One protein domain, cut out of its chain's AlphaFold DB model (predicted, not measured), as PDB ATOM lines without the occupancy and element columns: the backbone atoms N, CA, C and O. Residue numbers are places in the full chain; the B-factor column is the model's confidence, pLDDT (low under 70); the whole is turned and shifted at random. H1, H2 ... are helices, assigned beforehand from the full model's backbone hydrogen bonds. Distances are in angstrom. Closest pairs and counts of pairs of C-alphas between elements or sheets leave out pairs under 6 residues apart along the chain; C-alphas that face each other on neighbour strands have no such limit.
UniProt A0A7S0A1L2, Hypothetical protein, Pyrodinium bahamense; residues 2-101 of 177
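Overview. This is residues 2 to 101 of the 177 residues of the protein "Hypothetical protein" of Pyrodinium bahamense (UniProt A0A7S0A1L2). An open, loose frame: one long helix, H3, makes the longest axis, the stretch with short H1 and H2 folds back near its beginning, and past its far end a loop and small H4 lead to H5, an arm set crosswise. The 100 printed residues hold five named helices, H1 to H5 in order, and no named strand: all helix, extended, radius of gyration of the C-alphas 24.9 A, flat, spanning 74 by 45 by 20 A.

Along the chain. Find C-alpha 2 at (-28.387, -45.067, -21.685), where H1, residues 2 to 7, begins; H2 is 12 to 16. H3, 20 to 62, runs 62.1 A. After H4, 75 to 78, H5, 81 to 101, runs 30.2 A to (-45.410, -14.772, -28.108).

Arrangement. Look at Leu 15 and Leu 23, the closest C-alphas of H2 and H3, 7.5 A apart: close but not clearly touching. H3 and H5 are apart; H4 and H5 meet only through their link. Every O i to N i+4 pair is within hydrogen-bond range in H2 and H3, 14 of 17 in H5 and 0 of 2 in H1, with 1 of 3 O i to N i+3 pairs; H4 is too short.

Size, cuts and confidence. The printed part has no cut; the link from H3 to H4 is long, and pLDDT is under 70 at residues 2 to 9 and 99 to 101.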
ATOM      1  N   ARG A   2     -29.406 -46.138 -21.457       43.78
ATOM      2  CA  ARG A   2     -28.387 -45.067 -21.685       43.78
ATOM      3  C   ARG A   2     -27.392 -44.828 -20.532       43.78
ATOM      4  O   ARG A   2     -26.267 -44.418 -20.782       43.78
ATOM      5  N   LYS A   3     -27.792 -45.089 -19.282       47.22
ATOM      6  CA  LYS A   3     -26.906 -44.979 -18.109       47.22
ATOM      7  C   LYS A   3     -25.878 -46.115 -17.989       47.22
ATOM      8  O   LYS A   3     -24.846 -45.884 -17.379       47.22
ATOM      9  N   GLU A   4     -26.125 -47.279 -18.590       50.44
ATOM     10  CA  GLU A   4     -25.213 -48.435 -18.522       50.44
ATOM     11  C   GLU A   4     -24.094 -48.339 -19.570       50.44
ATOM     12  O   GLU A   4     -22.929 -48.595 -19.275       50.44
ATOM     13  N   LEU A   5     -24.414 -47.840 -20.769       50.94
ATOM     14  CA  LEU A   5     -23.414 -47.588 -21.815       50.94
ATOM     15  C   LEU A   5     -22.393 -46.517 -21.395       50.94
ATOM     16  O   LEU A   5     -21.215 -46.616 -21.729       50.94
ATOM     17  N   ALA A   6     -22.822 -45.524 -20.610       51.88
ATOM     18  CA  ALA A   6     -21.932 -44.501 -20.062       51.88
ATOM     19  C   ALA A   6     -20.970 -45.054 -18.993       51.88
ATOM     20  O   ALA A   6     -19.857 -44.554 -18.871       51.88
ATOM     21  N   SER A   7     -21.358 -46.101 -18.252       55.59
ATOM     22  CA  SER A   7     -20.481 -46.754 -17.267       55.59
ATOM     23  C   SER A   7     -19.467 -47.732 -17.871       55.59
ATOM     24  O   SER A   7     -18.565 -48.166 -17.163       55.59
ATOM     25  N   MET A   8     -19.571 -48.069 -19.162       59.50
ATOM     26  CA  MET A   8     -18.621 -48.961 -19.848       59.50
ATOM     27  C   MET A   8     -17.529 -48.218 -20.630       59.50
ATOM     28  O   MET A   8     -16.581 -48.848 -21.113       59.50
ATOM     29  N   ALA A   9     -17.643 -46.895 -20.776       68.06
ATOM     30  CA  ALA A   9     -16.669 -46.066 -21.472       68.06
ATOM     31  C   ALA A   9     -15.439 -45.806 -20.583       68.06
ATOM     32  O   ALA A   9     -15.296 -44.736 -20.002       68.06
ATOM     33  N   MET A  10     -14.555 -46.802 -20.476       76.38
ATOM     34  CA  MET A  10     -13.232 -46.616 -19.874       76.38
ATOM     35  C   MET A  10     -12.385 -45.686 -20.739       76.38
ATOM     36  O   MET A  10     -12.347 -45.810 -21.969       76.38
ATOM     37  N   THR A  11     -11.693 -44.762 -20.089       83.69
ATOM     38  CA  THR A  11     -10.728 -43.881 -20.741       83.69
ATOM     39  C   THR A  11      -9.454 -44.658 -21.111       83.69
ATOM     40  O   THR A  11      -9.136 -45.667 -20.478       83.69
ATOM     41  N   PRO A  12      -8.678 -44.209 -22.117       76.06
ATOM     42  CA  PRO A  12      -7.454 -44.896 -22.537       76.06
ATOM     43  C   PRO A  12      -6.447 -45.112 -21.394       76.06
ATOM     44  O   PRO A  12      -5.822 -46.162 -21.322       76.06
ATOM     45  N   GLY A  13      -6.346 -44.158 -20.460       77.56
ATOM     46  CA  GLY A  13      -5.452 -44.262 -19.301       77.56
ATOM     47  C   GLY A  13      -5.903 -45.279 -18.245       77.56
ATOM     48  O   GLY A  13      -5.069 -45.832 -17.536       77.56
ATOM     49  N   GLU A  14      -7.202 -45.575 -18.154       79.50
ATOM     50  CA  GLU A  14      -7.723 -46.631 -17.271       79.50
ATOM     51  C   GLU A  14      -7.468 -48.025 -17.856       79.50
ATOM     52  O   GLU A  14      -7.253 -48.974 -17.108       79.50
ATOM     53  N   LEU A  15      -7.436 -48.144 -19.188       75.50
ATOM     54  CA  LEU A  15      -7.118 -49.392 -19.890       75.50
ATOM     55  C   LEU A  15      -5.648 -49.799 -19.725       75.50
ATOM     56  O   LEU A  15      -5.356 -50.987 -19.611       75.50
ATOM     57  N   GLU A  16      -4.734 -48.829 -19.673       78.75
ATOM     58  CA  GLU A  16      -3.298 -49.068 -19.450       78.75
ATOM     59  C   GLU A  16      -2.975 -49.499 -18.010       78.75
ATOM     60  O   GLU A  16      -1.951 -50.138 -17.770       78.75
ATOM     61  N   ALA A  17      -3.850 -49.175 -17.053       84.00
ATOM     62  CA  ALA A  17      -3.690 -49.533 -15.646       84.00
ATOM     63  C   ALA A  17      -4.185 -50.955 -15.308       84.00
ATOM     64  O   ALA A  17      -3.915 -51.446 -14.211       84.00
ATOM     65  N   LEU A  18      -4.910 -51.610 -16.220       85.69
ATOM     66  CA  LEU A  18      -5.480 -52.941 -16.009       85.69
ATOM     67  C   LEU A  18      -4.461 -54.047 -16.276       85.69
ATOM     68  O   LEU A  18      -3.638 -53.983 -17.192       85.69
ATOM     69  N   SER A  19      -4.570 -55.127 -15.511       90.06
ATOM     70  CA  SER A  19      -3.845 -56.358 -15.809       90.06
ATOM     71  C   SER A  19      -4.392 -57.033 -17.073       90.06
ATOM     72  O   SER A  19      -5.561 -56.891 -17.441       90.06
ATOM     73  N   VAL A  20      -3.560 -57.851 -17.724       88.88
ATOM     74  CA  VAL A  20      -3.945 -58.620 -18.925       88.88
ATOM     75  C   VAL A  20      -5.182 -59.498 -18.674       88.88
ATOM     76  O   VAL A  20      -6.045 -59.613 -19.540       88.88
ATOM     77  N   SER A  21      -5.306 -60.078 -17.477       88.31
ATOM     78  CA  SER A  21      -6.468 -60.883 -17.084       88.31
ATOM     79  C   SER A  21      -7.756 -60.067 -16.974       88.31
ATOM     80  O   SER A  21      -8.827 -60.556 -17.330       88.31
ATOM     81  N   GLU A  22      -7.674 -58.823 -16.506       87.19
ATOM     82  CA  GLU A  22      -8.840 -57.940 -16.413       87.19
ATOM     83  C   GLU A  22      -9.257 -57.436 -17.794       87.19
ATOM     84  O   GLU A  22     -10.445 -57.449 -18.108       87.19
ATOM     85  N   LEU A  23      -8.296 -57.098 -18.660       86.81
ATOM     86  CA  LEU A  23      -8.561 -56.759 -20.062       86.81
ATOM     87  C   LEU A  23      -9.269 -57.902 -20.799       86.81
ATOM     88  O   LEU A  23     -10.231 -57.659 -21.526       86.81
ATOM     89  N   GLN A  24      -8.843 -59.148 -20.584       89.25
ATOM     90  CA  GLN A  24      -9.488 -60.315 -21.187       89.25
ATOM     91  C   GLN A  24     -10.943 -60.467 -20.728       89.25
ATOM     92  O   GLN A  24     -11.818 -60.747 -21.547       89.25
ATOM     93  N   ARG A  25     -11.217 -60.231 -19.441       86.62
ATOM     94  CA  ARG A  25     -12.580 -60.256 -18.907       86.62
ATOM     95  C   ARG A  25     -13.432 -59.120 -19.476       86.62
ATOM     96  O   ARG A  25     -14.548 -59.375 -19.906       86.62
ATOM     97  N   VAL A  26     -12.902 -57.899 -19.558       88.75
ATOM     98  CA  VAL A  26     -13.613 -56.757 -20.162       88.75
ATOM     99  C   VAL A  26     -13.938 -57.022 -21.633       88.75
ATOM    100  O   VAL A  26     -15.033 -56.698 -22.085       88.75
ATOM    101  N   LEU A  27     -13.019 -57.628 -22.388       89.00
ATOM    102  CA  LEU A  27     -13.272 -58.024 -23.777       89.00
ATOM    103  C   LEU A  27     -14.353 -59.102 -23.881       89.00
ATOM    104  O   LEU A  27     -15.189 -59.025 -24.776       89.00
ATOM    105  N   GLN A  28     -14.362 -60.074 -22.969       92.00
ATOM    106  CA  GLN A  28     -15.395 -61.105 -22.920       92.00
ATOM    107  C   GLN A  28     -16.770 -60.512 -22.589       92.00
ATOM    108  O   GLN A  28     -17.737 -60.798 -23.292       92.00
ATOM    109  N   ASP A  29     -16.842 -59.644 -21.578       88.75
ATOM    110  CA  ASP A  29     -18.073 -58.962 -21.171       88.75
ATOM    111  C   ASP A  29     -18.601 -58.084 -22.320       88.75
ATOM    112  O   ASP A  29     -19.777 -58.153 -22.672       88.75
ATOM    113  N   ARG A  30     -17.719 -57.325 -22.990       88.88
ATOM    114  CA  ARG A  30     -18.089 -56.539 -24.179       88.88
ATOM    115  C   ARG A  30     -18.557 -57.421 -25.332       88.88
ATOM    116  O   ARG A  30     -19.543 -57.084 -25.979       88.88
ATOM    117  N   GLY A  31     -17.891 -58.548 -25.575       92.31
ATOM    118  CA  GLY A  31     -18.305 -59.515 -26.590       92.31
ATOM    119  C   GLY A  31     -19.715 -60.053 -26.338       92.31
ATOM    120  O   GLY A  31     -20.510 -60.121 -27.268       92.31
ATOM    121  N   ALA A  32     -20.053 -60.350 -25.080       91.12
ATOM    122  CA  ALA A  32     -21.400 -60.771 -24.703       91.12
ATOM    123  C   ALA A  32     -22.439 -59.665 -24.948       91.12
ATOM    124  O   ALA A  32     -23.471 -59.930 -25.557       91.12
ATOM    125  N   THR A  33     -22.144 -58.420 -24.554       91.44
ATOM    126  CA  THR A  33     -23.064 -57.293 -24.803       91.44
ATOM    127  C   THR A  33     -23.261 -57.003 -26.289       91.44
ATOM    128  O   THR A  33     -24.354 -56.636 -26.699       91.44
ATOM    129  N   ILE A  34     -22.219 -57.172 -27.111       93.25
ATOM    130  CA  ILE A  34     -22.330 -56.994 -28.564       93.25
ATOM    131  C   ILE A  34     -23.255 -58.060 -29.148       93.25
ATOM    132  O   ILE A  34     -24.146 -57.708 -29.908       93.25
ATOM    133  N   ALA A  35     -23.099 -59.325 -28.749       94.31
ATOM    134  CA  ALA A  35     -23.960 -60.405 -29.227       94.31
ATOM    135  C   ALA A  35     -25.441 -60.189 -28.854       94.31
ATOM    136  O   ALA A  35     -26.318 -60.411 -29.681       94.31
ATOM    137  N   GLU A  36     -25.719 -59.709 -27.636       94.69
ATOM    138  CA  GLU A  36     -27.080 -59.362 -27.202       94.69
ATOM    139  C   GLU A  36     -27.671 -58.217 -28.038       94.69
ATOM    140  O   GLU A  36     -28.808 -58.299 -28.499       94.69
ATOM    141  N   LEU A  37     -26.885 -57.165 -28.294       94.06
ATOM    142  CA  LEU A  37     -27.318 -56.049 -29.136       94.06
ATOM    143  C   LEU A  37     -27.536 -56.475 -30.593       94.06
ATOM    144  O   LEU A  37     -28.476 -56.004 -31.221       94.06
ATOM    145  N   GLU A  38     -26.697 -57.353 -31.140       95.38
ATOM    146  CA  GLU A  38     -26.881 -57.906 -32.486       95.38
ATOM    147  C   GLU A  38     -28.185 -58.711 -32.591       95.38
ATOM    148  O   GLU A  38     -28.911 -58.570 -33.577       95.38
ATOM    149  N   GLU A  39     -28.524 -59.501 -31.568       95.44
ATOM    150  CA  GLU A  39     -29.799 -60.223 -31.498       95.44
ATOM    151  C   GLU A  39     -30.996 -59.265 -31.405       95.44
ATOM    152  O   GLU A  39     -31.984 -59.435 -32.123       95.44
ATOM    153  N   GLU A  40     -30.902 -58.218 -30.578       95.25
ATOM    154  CA  GLU A  40     -31.948 -57.197 -30.465       95.25
ATOM    155  C   GLU A  40     -32.145 -56.435 -31.783       95.25
ATOM    156  O   GLU A  40     -33.283 -56.227 -32.208       95.25
ATOM    157  N   ILE A  41     -31.058 -56.063 -32.468       94.69
ATOM    158  CA  ILE A  41     -31.115 -55.417 -33.787       94.69
ATOM    159  C   ILE A  41     -31.795 -56.342 -34.796       94.69
ATOM    160  O   ILE A  41     -32.748 -55.916 -35.446       94.69
ATOM    161  N   ALA A  42     -31.383 -57.609 -34.880       94.50
ATOM    162  CA  ALA A  42     -31.995 -58.577 -35.789       94.50
ATOM    163  C   ALA A  42     -33.499 -58.761 -35.510       94.50
ATOM    164  O   ALA A  42     -34.314 -58.825 -36.436       94.50
ATOM    165  N   HIS A  43     -33.892 -58.794 -34.235       93.38
ATOM    166  CA  HIS A  43     -35.297 -58.831 -33.841       93.38
ATOM    167  C   HIS A  43     -36.047 -57.566 -34.290       93.38
ATOM    168  O   HIS A  43     -37.102 -57.672 -34.919       93.38
ATOM    169  N   LEU A  44     -35.513 -56.371 -34.022       92.62
ATOM    170  CA  LEU A  44     -36.139 -55.107 -34.426       92.62
ATOM    171  C   LEU A  44     -36.275 -54.982 -35.949       92.62
ATOM    172  O   LEU A  44     -37.321 -54.543 -36.426       92.62
ATOM    173  N   GLU A  45     -35.266 -55.405 -36.707       92.94
ATOM    174  CA  GLU A  45     -35.311 -55.441 -38.171       92.94
ATOM    175  C   GLU A  45     -36.408 -56.386 -38.676       92.94
ATOM    176  O   GLU A  45     -37.176 -56.016 -39.566       92.94
ATOM    177  N   SER A  46     -36.547 -57.569 -38.066       91.31
ATOM    178  CA  SER A  46     -37.607 -58.515 -38.436       91.31
ATOM    179  C   SER A  46     -39.006 -57.930 -38.209       91.31
ATOM    180  O   SER A  46     -39.854 -57.973 -39.101       91.31
ATOM    181  N   VAL A  47     -39.219 -57.291 -37.057       91.69
ATOM    182  CA  VAL A  47     -40.485 -56.646 -36.699       91.69
ATOM    183  C   VAL A  47     -40.775 -55.454 -37.620       91.69
ATOM    184  O   VAL A  47     -41.921 -55.254 -38.025       91.69
ATOM    185  N   SER A  48     -39.756 -54.674 -37.996       89.19
ATOM    186  CA  SER A  48     -39.901 -53.583 -38.969       89.19
ATOM    187  C   SER A  48     -40.382 -54.099 -40.326       89.19
ATOM    188  O   SER A  48     -41.327 -53.546 -40.886       89.19
ATOM    189  N   GLY A  49     -39.802 -55.197 -40.819       89.31
ATOM    190  CA  GLY A  49     -40.232 -55.829 -42.069       89.31
ATOM    191  C   GLY A  49     -41.681 -56.328 -42.026       89.31
ATOM    192  O   GLY A  49     -42.417 -56.186 -43.003       89.31
ATOM    193  N   GLU A  50     -42.142 -56.852 -40.885       91.62
ATOM    194  CA  GLU A  50     -43.552 -57.226 -40.701       91.62
ATOM    195  C   GLU A  50     -44.494 -56.015 -40.757       91.62
ATOM    196  O   GLU A  50     -45.583 -56.096 -41.341       91.62
ATOM    197  N   PHE A  51     -44.096 -54.882 -40.168       88.44
ATOM    198  CA  PHE A  51     -44.876 -53.648 -40.245       88.44
ATOM    199  C   PHE A  51     -44.941 -53.096 -41.668       88.44
ATOM    200  O   PHE A  51     -46.025 -52.698 -42.096       88.44
ATOM    201  N   GLU A  52     -43.831 -53.112 -42.405       91.56
ATOM    202  CA  GLU A  52     -43.787 -52.701 -43.812       91.56
ATOM    203  C   GLU A  52     -44.701 -53.572 -44.678       91.56
ATOM    204  O   GLU A  52     -45.559 -53.043 -45.383       91.56
ATOM    205  N   ALA A  53     -44.621 -54.898 -44.547       89.56
ATOM    206  CA  ALA A  53     -45.495 -55.813 -45.284       89.56
ATOM    207  C   ALA A  53     -46.981 -55.598 -44.943       89.56
ATOM    208  O   ALA A  53     -47.863 -55.673 -45.803       89.56
ATOM    209  N   ARG A  54     -47.288 -55.305 -43.673       89.00
ATOM    210  CA  ARG A  54     -48.654 -54.988 -43.248       89.00
ATOM    211  C   ARG A  54     -49.132 -53.650 -43.813       89.00
ATOM    212  O   ARG A  54     -50.311 -53.547 -44.150       89.00
ATOM    213  N   LEU A  55     -48.263 -52.644 -43.888       88.69
ATOM    214  CA  LEU A  55     -48.576 -51.358 -44.512       88.69
ATOM    215  C   LEU A  55     -48.834 -51.531 -46.005       88.69
ATOM    216  O   LEU A  55     -49.890 -51.108 -46.459       88.69
ATOM    217  N   GLU A  56     -47.967 -52.241 -46.726       92.75
ATOM    218  CA  GLU A  56     -48.155 -52.545 -48.151       92.75
ATOM    219  C   GLU A  56     -49.491 -53.264 -48.394       92.75
ATOM    220  O   GLU A  56     -50.257 -52.911 -49.295       92.75
ATOM    221  N   HIS A  57     -49.836 -54.231 -47.539       88.62
ATOM    222  CA  HIS A  57     -51.135 -54.895 -47.612       88.62
ATOM    223  C   HIS A  57     -52.299 -53.921 -47.386       88.62
ATOM    224  O   HIS A  57     -53.284 -53.953 -48.126       88.62
ATOM    225  N   LEU A  58     -52.204 -53.044 -46.383       86.50
ATOM    226  CA  LEU A  58     -53.235 -52.042 -46.118       86.50
ATOM    227  C   LEU A  58     -53.373 -51.061 -47.283       86.50
ATOM    228  O   LEU A  58     -54.495 -50.817 -47.713       86.50
ATOM    229  N   GLU A  59     -52.271 -50.563 -47.829       89.38
ATOM    230  CA  GLU A  59     -52.253 -49.684 -49.000       89.38
ATOM    231  C   GLU A  59     -52.882 -50.356 -50.217       89.38
ATOM    232  O   GLU A  59     -53.720 -49.751 -50.879       89.38
ATOM    233  N   SER A  60     -52.577 -51.629 -50.469       89.81
ATOM    234  CA  SER A  60     -53.222 -52.386 -51.543       89.81
ATOM    235  C   SER A  60     -54.729 -52.538 -51.313       89.81
ATOM    236  O   SER A  60     -55.507 -52.375 -52.247       89.81
ATOM    237  N   THR A  61     -55.165 -52.825 -50.084       86.62
ATOM    238  CA  THR A  61     -56.600 -52.994 -49.782       86.62
ATOM    239  C   THR A  61     -57.385 -51.684 -49.753       86.62
ATOM    240  O   THR A  61     -58.584 -51.691 -50.025       86.62
ATOM    241  N   LEU A  62     -56.738 -50.573 -49.398       87.56
ATOM    242  CA  LEU A  62     -57.362 -49.258 -49.257       87.56
ATOM    243  C   LEU A  62     -57.151 -48.360 -50.483       87.56
ATOM    244  O   LEU A  62     -57.844 -47.355 -50.610       87.56
ATOM    245  N   GLY A  63     -56.232 -48.706 -51.386       86.81
ATOM    246  CA  GLY A  63     -55.903 -47.916 -52.574       86.81
ATOM    247  C   GLY A  63     -57.057 -47.781 -53.568       86.81
ATOM    248  O   GLY A  63     -57.154 -46.768 -54.256       86.81
ATOM    249  N   ASP A  64     -57.971 -48.752 -53.584       87.56
ATOM    250  CA  ASP A  64     -59.150 -48.759 -54.457       87.56
ATOM    251  C   ASP A  64     -60.398 -48.123 -53.812       87.56
ATOM    252  O   ASP A  64     -61.489 -48.172 -54.380       87.56
ATOM    253  N   VAL A  65     -60.267 -47.534 -52.619       89.75
ATOM    254  CA  VAL A  65     -61.395 -46.971 -51.865       89.75
ATOM    255  C   VAL A  65     -61.712 -45.563 -52.369       89.75
ATOM    256  O   VAL A  65     -60.915 -44.631 -52.244       89.75
ATOM    257  N   GLY A  66     -62.915 -45.389 -52.910       88.69
ATOM    258  CA  GLY A  66     -63.446 -44.103 -53.347       88.69
ATOM    259  C   GLY A  66     -63.957 -43.223 -52.194       88.69
ATOM    260  O   GLY A  66     -64.225 -43.700 -51.092       88.69
ATOM    261  N   PRO A  67     -64.188 -41.918 -52.438       84.06
ATOM    262  CA  PRO A  67     -64.593 -40.951 -51.407       84.06
ATOM    263  C   PRO A  67     -65.959 -41.229 -50.749       84.06
ATOM    264  O   PRO A  67     -66.277 -40.609 -49.738       84.06
ATOM    265  N   ASN A  68     -66.759 -42.147 -51.302       90.31
ATOM    266  CA  ASN A  68     -68.072 -42.534 -50.771       90.31
ATOM    267  C   ASN A  68     -68.111 -43.981 -50.255       90.31
ATOM    268  O   ASN A  68     -69.181 -44.468 -49.881       90.31
ATOM    269  N   ASP A  69     -66.972 -44.672 -50.235       91.38
ATOM    270  CA  ASP A  69     -66.915 -46.064 -49.814       91.38
ATOM    271  C   ASP A  69     -66.903 -46.173 -48.288       91.38
ATOM    272  O   ASP A  69     -66.205 -45.453 -47.572       91.38
ATOM    273  N   VAL A  70     -67.703 -47.103 -47.767       86.88
ATOM    274  CA  VAL A  70     -67.850 -47.310 -46.324       86.88
ATOM    275  C   VAL A  70     -66.977 -48.476 -45.883       86.88
ATOM    276  O   VAL A  70     -67.341 -49.643 -46.050       86.88
ATOM    277  N   ILE A  71     -65.847 -48.169 -45.248       85.88
ATOM    278  CA  ILE A  71     -64.958 -49.179 -44.667       85.88
ATOM    279  C   ILE A  71     -65.352 -49.452 -43.217       85.88
ATOM    280  O   ILE A  71     -65.432 -48.555 -42.376       85.88
ATOM    281  N   LYS A  72     -65.553 -50.729 -42.891       87.12
ATOM    282  CA  LYS A  72     -65.792 -51.164 -41.512       87.12
ATOM    283  C   LYS A  72     -64.464 -51.435 -40.817       87.12
ATOM    284  O   LYS A  72     -63.837 -52.465 -41.047       87.12
ATOM    285  N   VAL A  73     -64.079 -50.544 -39.911       85.31
ATOM    286  CA  VAL A  73     -62.878 -50.701 -39.082       85.31
ATOM    287  C   VAL A  73     -63.266 -51.209 -37.692       85.31
ATOM    288  O   VAL A  73     -64.265 -50.786 -37.105       85.31
ATOM    289  N   ARG A  74     -62.491 -52.149 -37.138       87.12
ATOM    290  CA  ARG A  74     -62.696 -52.618 -35.757       87.12
ATOM    291  C   ARG A  74     -62.329 -51.500 -34.781       87.12
ATOM    292  O   ARG A  74     -61.266 -50.911 -34.914       87.12
ATOM    293  N   ARG A  75     -63.135 -51.292 -33.730       82.69
ATOM    294  CA  ARG A  75     -62.885 -50.264 -32.694       82.69
ATOM    295  C   ARG A  75     -61.462 -50.299 -32.127       82.69
ATOM    296  O   ARG A  75     -60.880 -49.250 -31.905       82.69
ATOM    297  N   LEU A  76     -60.909 -51.493 -31.906       79.88
ATOM    298  CA  LEU A  76     -59.549 -51.654 -31.379       79.88
ATOM    299  C   LEU A  76     -58.468 -51.100 -32.316       79.88
ATOM    300  O   LEU A  76     -57.439 -50.659 -31.829       79.88
ATOM    301  N   ALA A  77     -58.704 -51.087 -33.629       75.31
ATOM    302  CA  ALA A  77     -57.771 -50.506 -34.593       75.31
ATOM    303  C   ALA A  77     -57.805 -48.966 -34.606       75.31
ATOM    304  O   ALA A  77     -56.886 -48.351 -35.127       75.31
ATOM    305  N   LEU A  78     -58.844 -48.354 -34.026       80.44
ATOM    306  CA  LEU A  78     -58.977 -46.902 -33.852       80.44
ATOM    307  C   LEU A  78     -58.627 -46.454 -32.424       80.44
ATOM    308  O   LEU A  78     -58.782 -45.286 -32.071       80.44
ATOM    309  N   LEU A  79     -58.225 -47.384 -31.554       81.38
ATOM    310  CA  LEU A  79     -57.846 -47.042 -30.192       81.38
ATOM    311  C   LEU A  79     -56.484 -46.336 -30.234       81.38
ATOM    312  O   LEU A  79     -55.542 -46.862 -30.816       81.38
ATOM    313  N   GLY A  80     -56.388 -45.143 -29.650       75.62
ATOM    314  CA  GLY A  80     -55.161 -44.343 -29.646       75.62
ATOM    315  C   GLY A  80     -54.941 -43.479 -30.892       75.62
ATOM    316  O   GLY A  80     -54.187 -42.518 -30.806       75.62
ATOM    317  N   THR A  81     -55.636 -43.715 -32.014       82.06
ATOM    318  CA  THR A  81     -55.559 -42.792 -33.166       82.06
ATOM    319  C   THR A  81     -56.154 -41.432 -32.819       82.06
ATOM    320  O   THR A  81     -55.612 -40.411 -33.215       82.06
ATOM    321  N   GLY A  82     -57.237 -41.406 -32.034       82.12
ATOM    322  CA  GLY A  82     -57.819 -40.158 -31.534       82.12
ATOM    323  C   GLY A  82     -56.865 -39.387 -30.619       82.12
ATOM    324  O   GLY A  82     -56.731 -38.178 -30.772       82.12
ATOM    325  N   ASP A  83     -56.165 -40.090 -29.725       85.31
ATOM    326  CA  ASP A  83     -55.195 -39.475 -28.813       85.31
ATOM    327  C   ASP A  83     -53.981 -38.939 -29.589       85.31
ATOM    328  O   ASP A  83     -53.561 -37.809 -29.359       85.31
ATOM    329  N   ALA A  84     -53.487 -39.696 -30.575       83.12
ATOM    330  CA  ALA A  84     -52.401 -39.270 -31.456       83.12
ATOM    331  C   ALA A  84     -52.786 -38.050 -32.313       83.12
ATOM    332  O   ALA A  84     -52.016 -37.099 -32.412       83.12
ATOM    333  N   MET A  85     -53.995 -38.035 -32.887       86.38
ATOM    334  CA  MET A  85     -54.502 -36.880 -33.640       86.38
ATOM    335  C   MET A  85     -54.678 -35.649 -32.745       86.38
ATOM    336  O   MET A  85     -54.423 -34.526 -33.179       86.38
ATOM    337  N   GLN A  86     -55.111 -35.840 -31.496       88.00
ATOM    338  CA  GLN A  86     -55.234 -34.749 -30.535       88.00
ATOM    339  C   GLN A  86     -53.855 -34.197 -30.153       88.00
ATOM    340  O   GLN A  86     -53.678 -32.983 -30.125       88.00
ATOM    341  N   GLU A  87     -52.872 -35.064 -29.917       90.81
ATOM    342  CA  GLU A  87     -51.496 -34.661 -29.624       90.81
ATOM    343  C   GLU A  87     -50.856 -33.908 -30.802       90.81
ATOM    344  O   GLU A  87     -50.235 -32.859 -30.613       90.81
ATOM    345  N   GLU A  88     -51.056 -34.379 -32.034       88.69
ATOM    346  CA  GLU A  88     -50.609 -33.684 -33.244       88.69
ATOM    347  C   GLU A  88     -51.287 -32.310 -33.385       88.69
ATOM    348  O   GLU A  88     -50.626 -31.296 -33.618       88.69
ATOM    349  N   SER A  89     -52.599 -32.236 -33.157       88.62
ATOM    350  CA  SER A  89     -53.327 -30.964 -33.155       88.62
ATOM    351  C   SER A  89     -52.797 -30.007 -32.082       88.62
ATOM    352  O   SER A  89     -52.598 -28.819 -32.348       88.62
ATOM    353  N   ASP A  90     -52.537 -30.503 -30.874       90.12
ATOM    354  CA  ASP A  90     -52.034 -29.702 -29.759       90.12
ATOM    355  C   ASP A  90     -50.607 -29.206 -30.020       90.12
ATOM    356  O   ASP A  90     -50.277 -28.058 -29.706       90.12
ATOM    357  N   THR A  91     -49.749 -30.037 -30.615       88.25
ATOM    358  CA  THR A  91     -48.389 -29.638 -31.002       88.25
ATOM    359  C   THR A  91     -48.408 -28.600 -32.117       88.25
ATOM    360  O   THR A  91     -47.726 -27.579 -31.993       88.25
ATOM    361  N   PHE A  92     -49.239 -28.782 -33.147       87.44
ATOM    362  CA  PHE A  92     -49.411 -27.799 -34.215       87.44
ATOM    363  C   PHE A  92     -49.959 -26.474 -33.679       87.44
ATOM    364  O   PHE A  92     -49.449 -25.401 -34.006       87.44
ATOM    365  N   HIS A  93     -50.954 -26.529 -32.790       86.25
ATOM    366  CA  HIS A  93     -51.501 -25.343 -32.139       86.25
ATOM    367  C   HIS A  93     -50.447 -24.621 -31.294       86.25
ATOM    368  O   HIS A  93     -50.311 -23.398 -31.377       86.25
ATOM    369  N   ARG A  94     -49.659 -25.366 -30.514       86.38
ATOM    370  CA  ARG A  94     -48.562 -24.813 -29.711       86.38
ATOM    371  C   ARG A  94     -47.509 -24.142 -30.590       86.38
ATOM    372  O   ARG A  94     -47.097 -23.034 -30.279       86.38
ATOM    373  N   HIS A  95     -47.139 -24.759 -31.707       83.88
ATOM    374  CA  HIS A  95     -46.200 -24.183 -32.672       83.88
ATOM    375  C   HIS A  95     -46.758 -22.913 -33.344       83.88
ATOM    376  O   HIS A  95     -46.063 -21.912 -33.501       83.88
ATOM    377  N   ALA A  96     -48.041 -22.912 -33.708       82.75
ATOM    378  CA  ALA A  96     -48.697 -21.741 -34.290       82.75
ATOM    379  C   ALA A  96     -48.820 -20.573 -33.292       82.75
ATOM    380  O   ALA A  96     -48.782 -19.408 -33.687       82.75
ATOM    381  N   THR A  97     -48.976 -20.874 -32.000       80.12
ATOM    382  CA  THR A  97     -49.119 -19.870 -30.935       80.12
ATOM    383  C   THR A  97     -47.787 -19.395 -30.361       80.12
ATOM    384  O   THR A  97     -47.709 -18.238 -29.950       80.12
ATOM    385  N   SER A  98     -46.727 -20.207 -30.391       77.94
ATOM    386  CA  SER A  98     -45.394 -19.802 -29.923       77.94
ATOM    387  C   SER A  98     -44.800 -18.679 -30.772       77.94
ATOM    388  O   SER A  98     -44.249 -17.732 -30.222       77.94
ATOM    389  N   HIS A  99     -45.011 -18.697 -32.093       64.19
ATOM    390  CA  HIS A  99     -44.577 -17.600 -32.971       64.19
ATOM    391  C   HIS A  99     -45.250 -16.254 -32.663       64.19
ATOM    392  O   HIS A  99     -44.720 -15.213 -33.027       64.19
ATOM    393  N   ARG A 100     -46.397 -16.262 -31.973       57.91
ATOM    394  CA  ARG A 100     -47.105 -15.048 -31.548       57.91
ATOM    395  C   ARG A 100     -46.645 -14.489 -30.204       57.91
ATOM    396  O   ARG A 100     -47.035 -13.380 -29.874       57.91
ATOM    397  N   GLN A 101     -45.891 -15.246 -29.409       56.28
ATOM    398  CA  GLN A 101     -45.410 -14.772 -28.108       56.28
ATOM    399  C   GLN A 101     -44.071 -14.031 -28.210       56.28
ATOM    400  O   GLN A 101     -43.809 -13.167 -27.379       56.28
TER     401      GLN A 101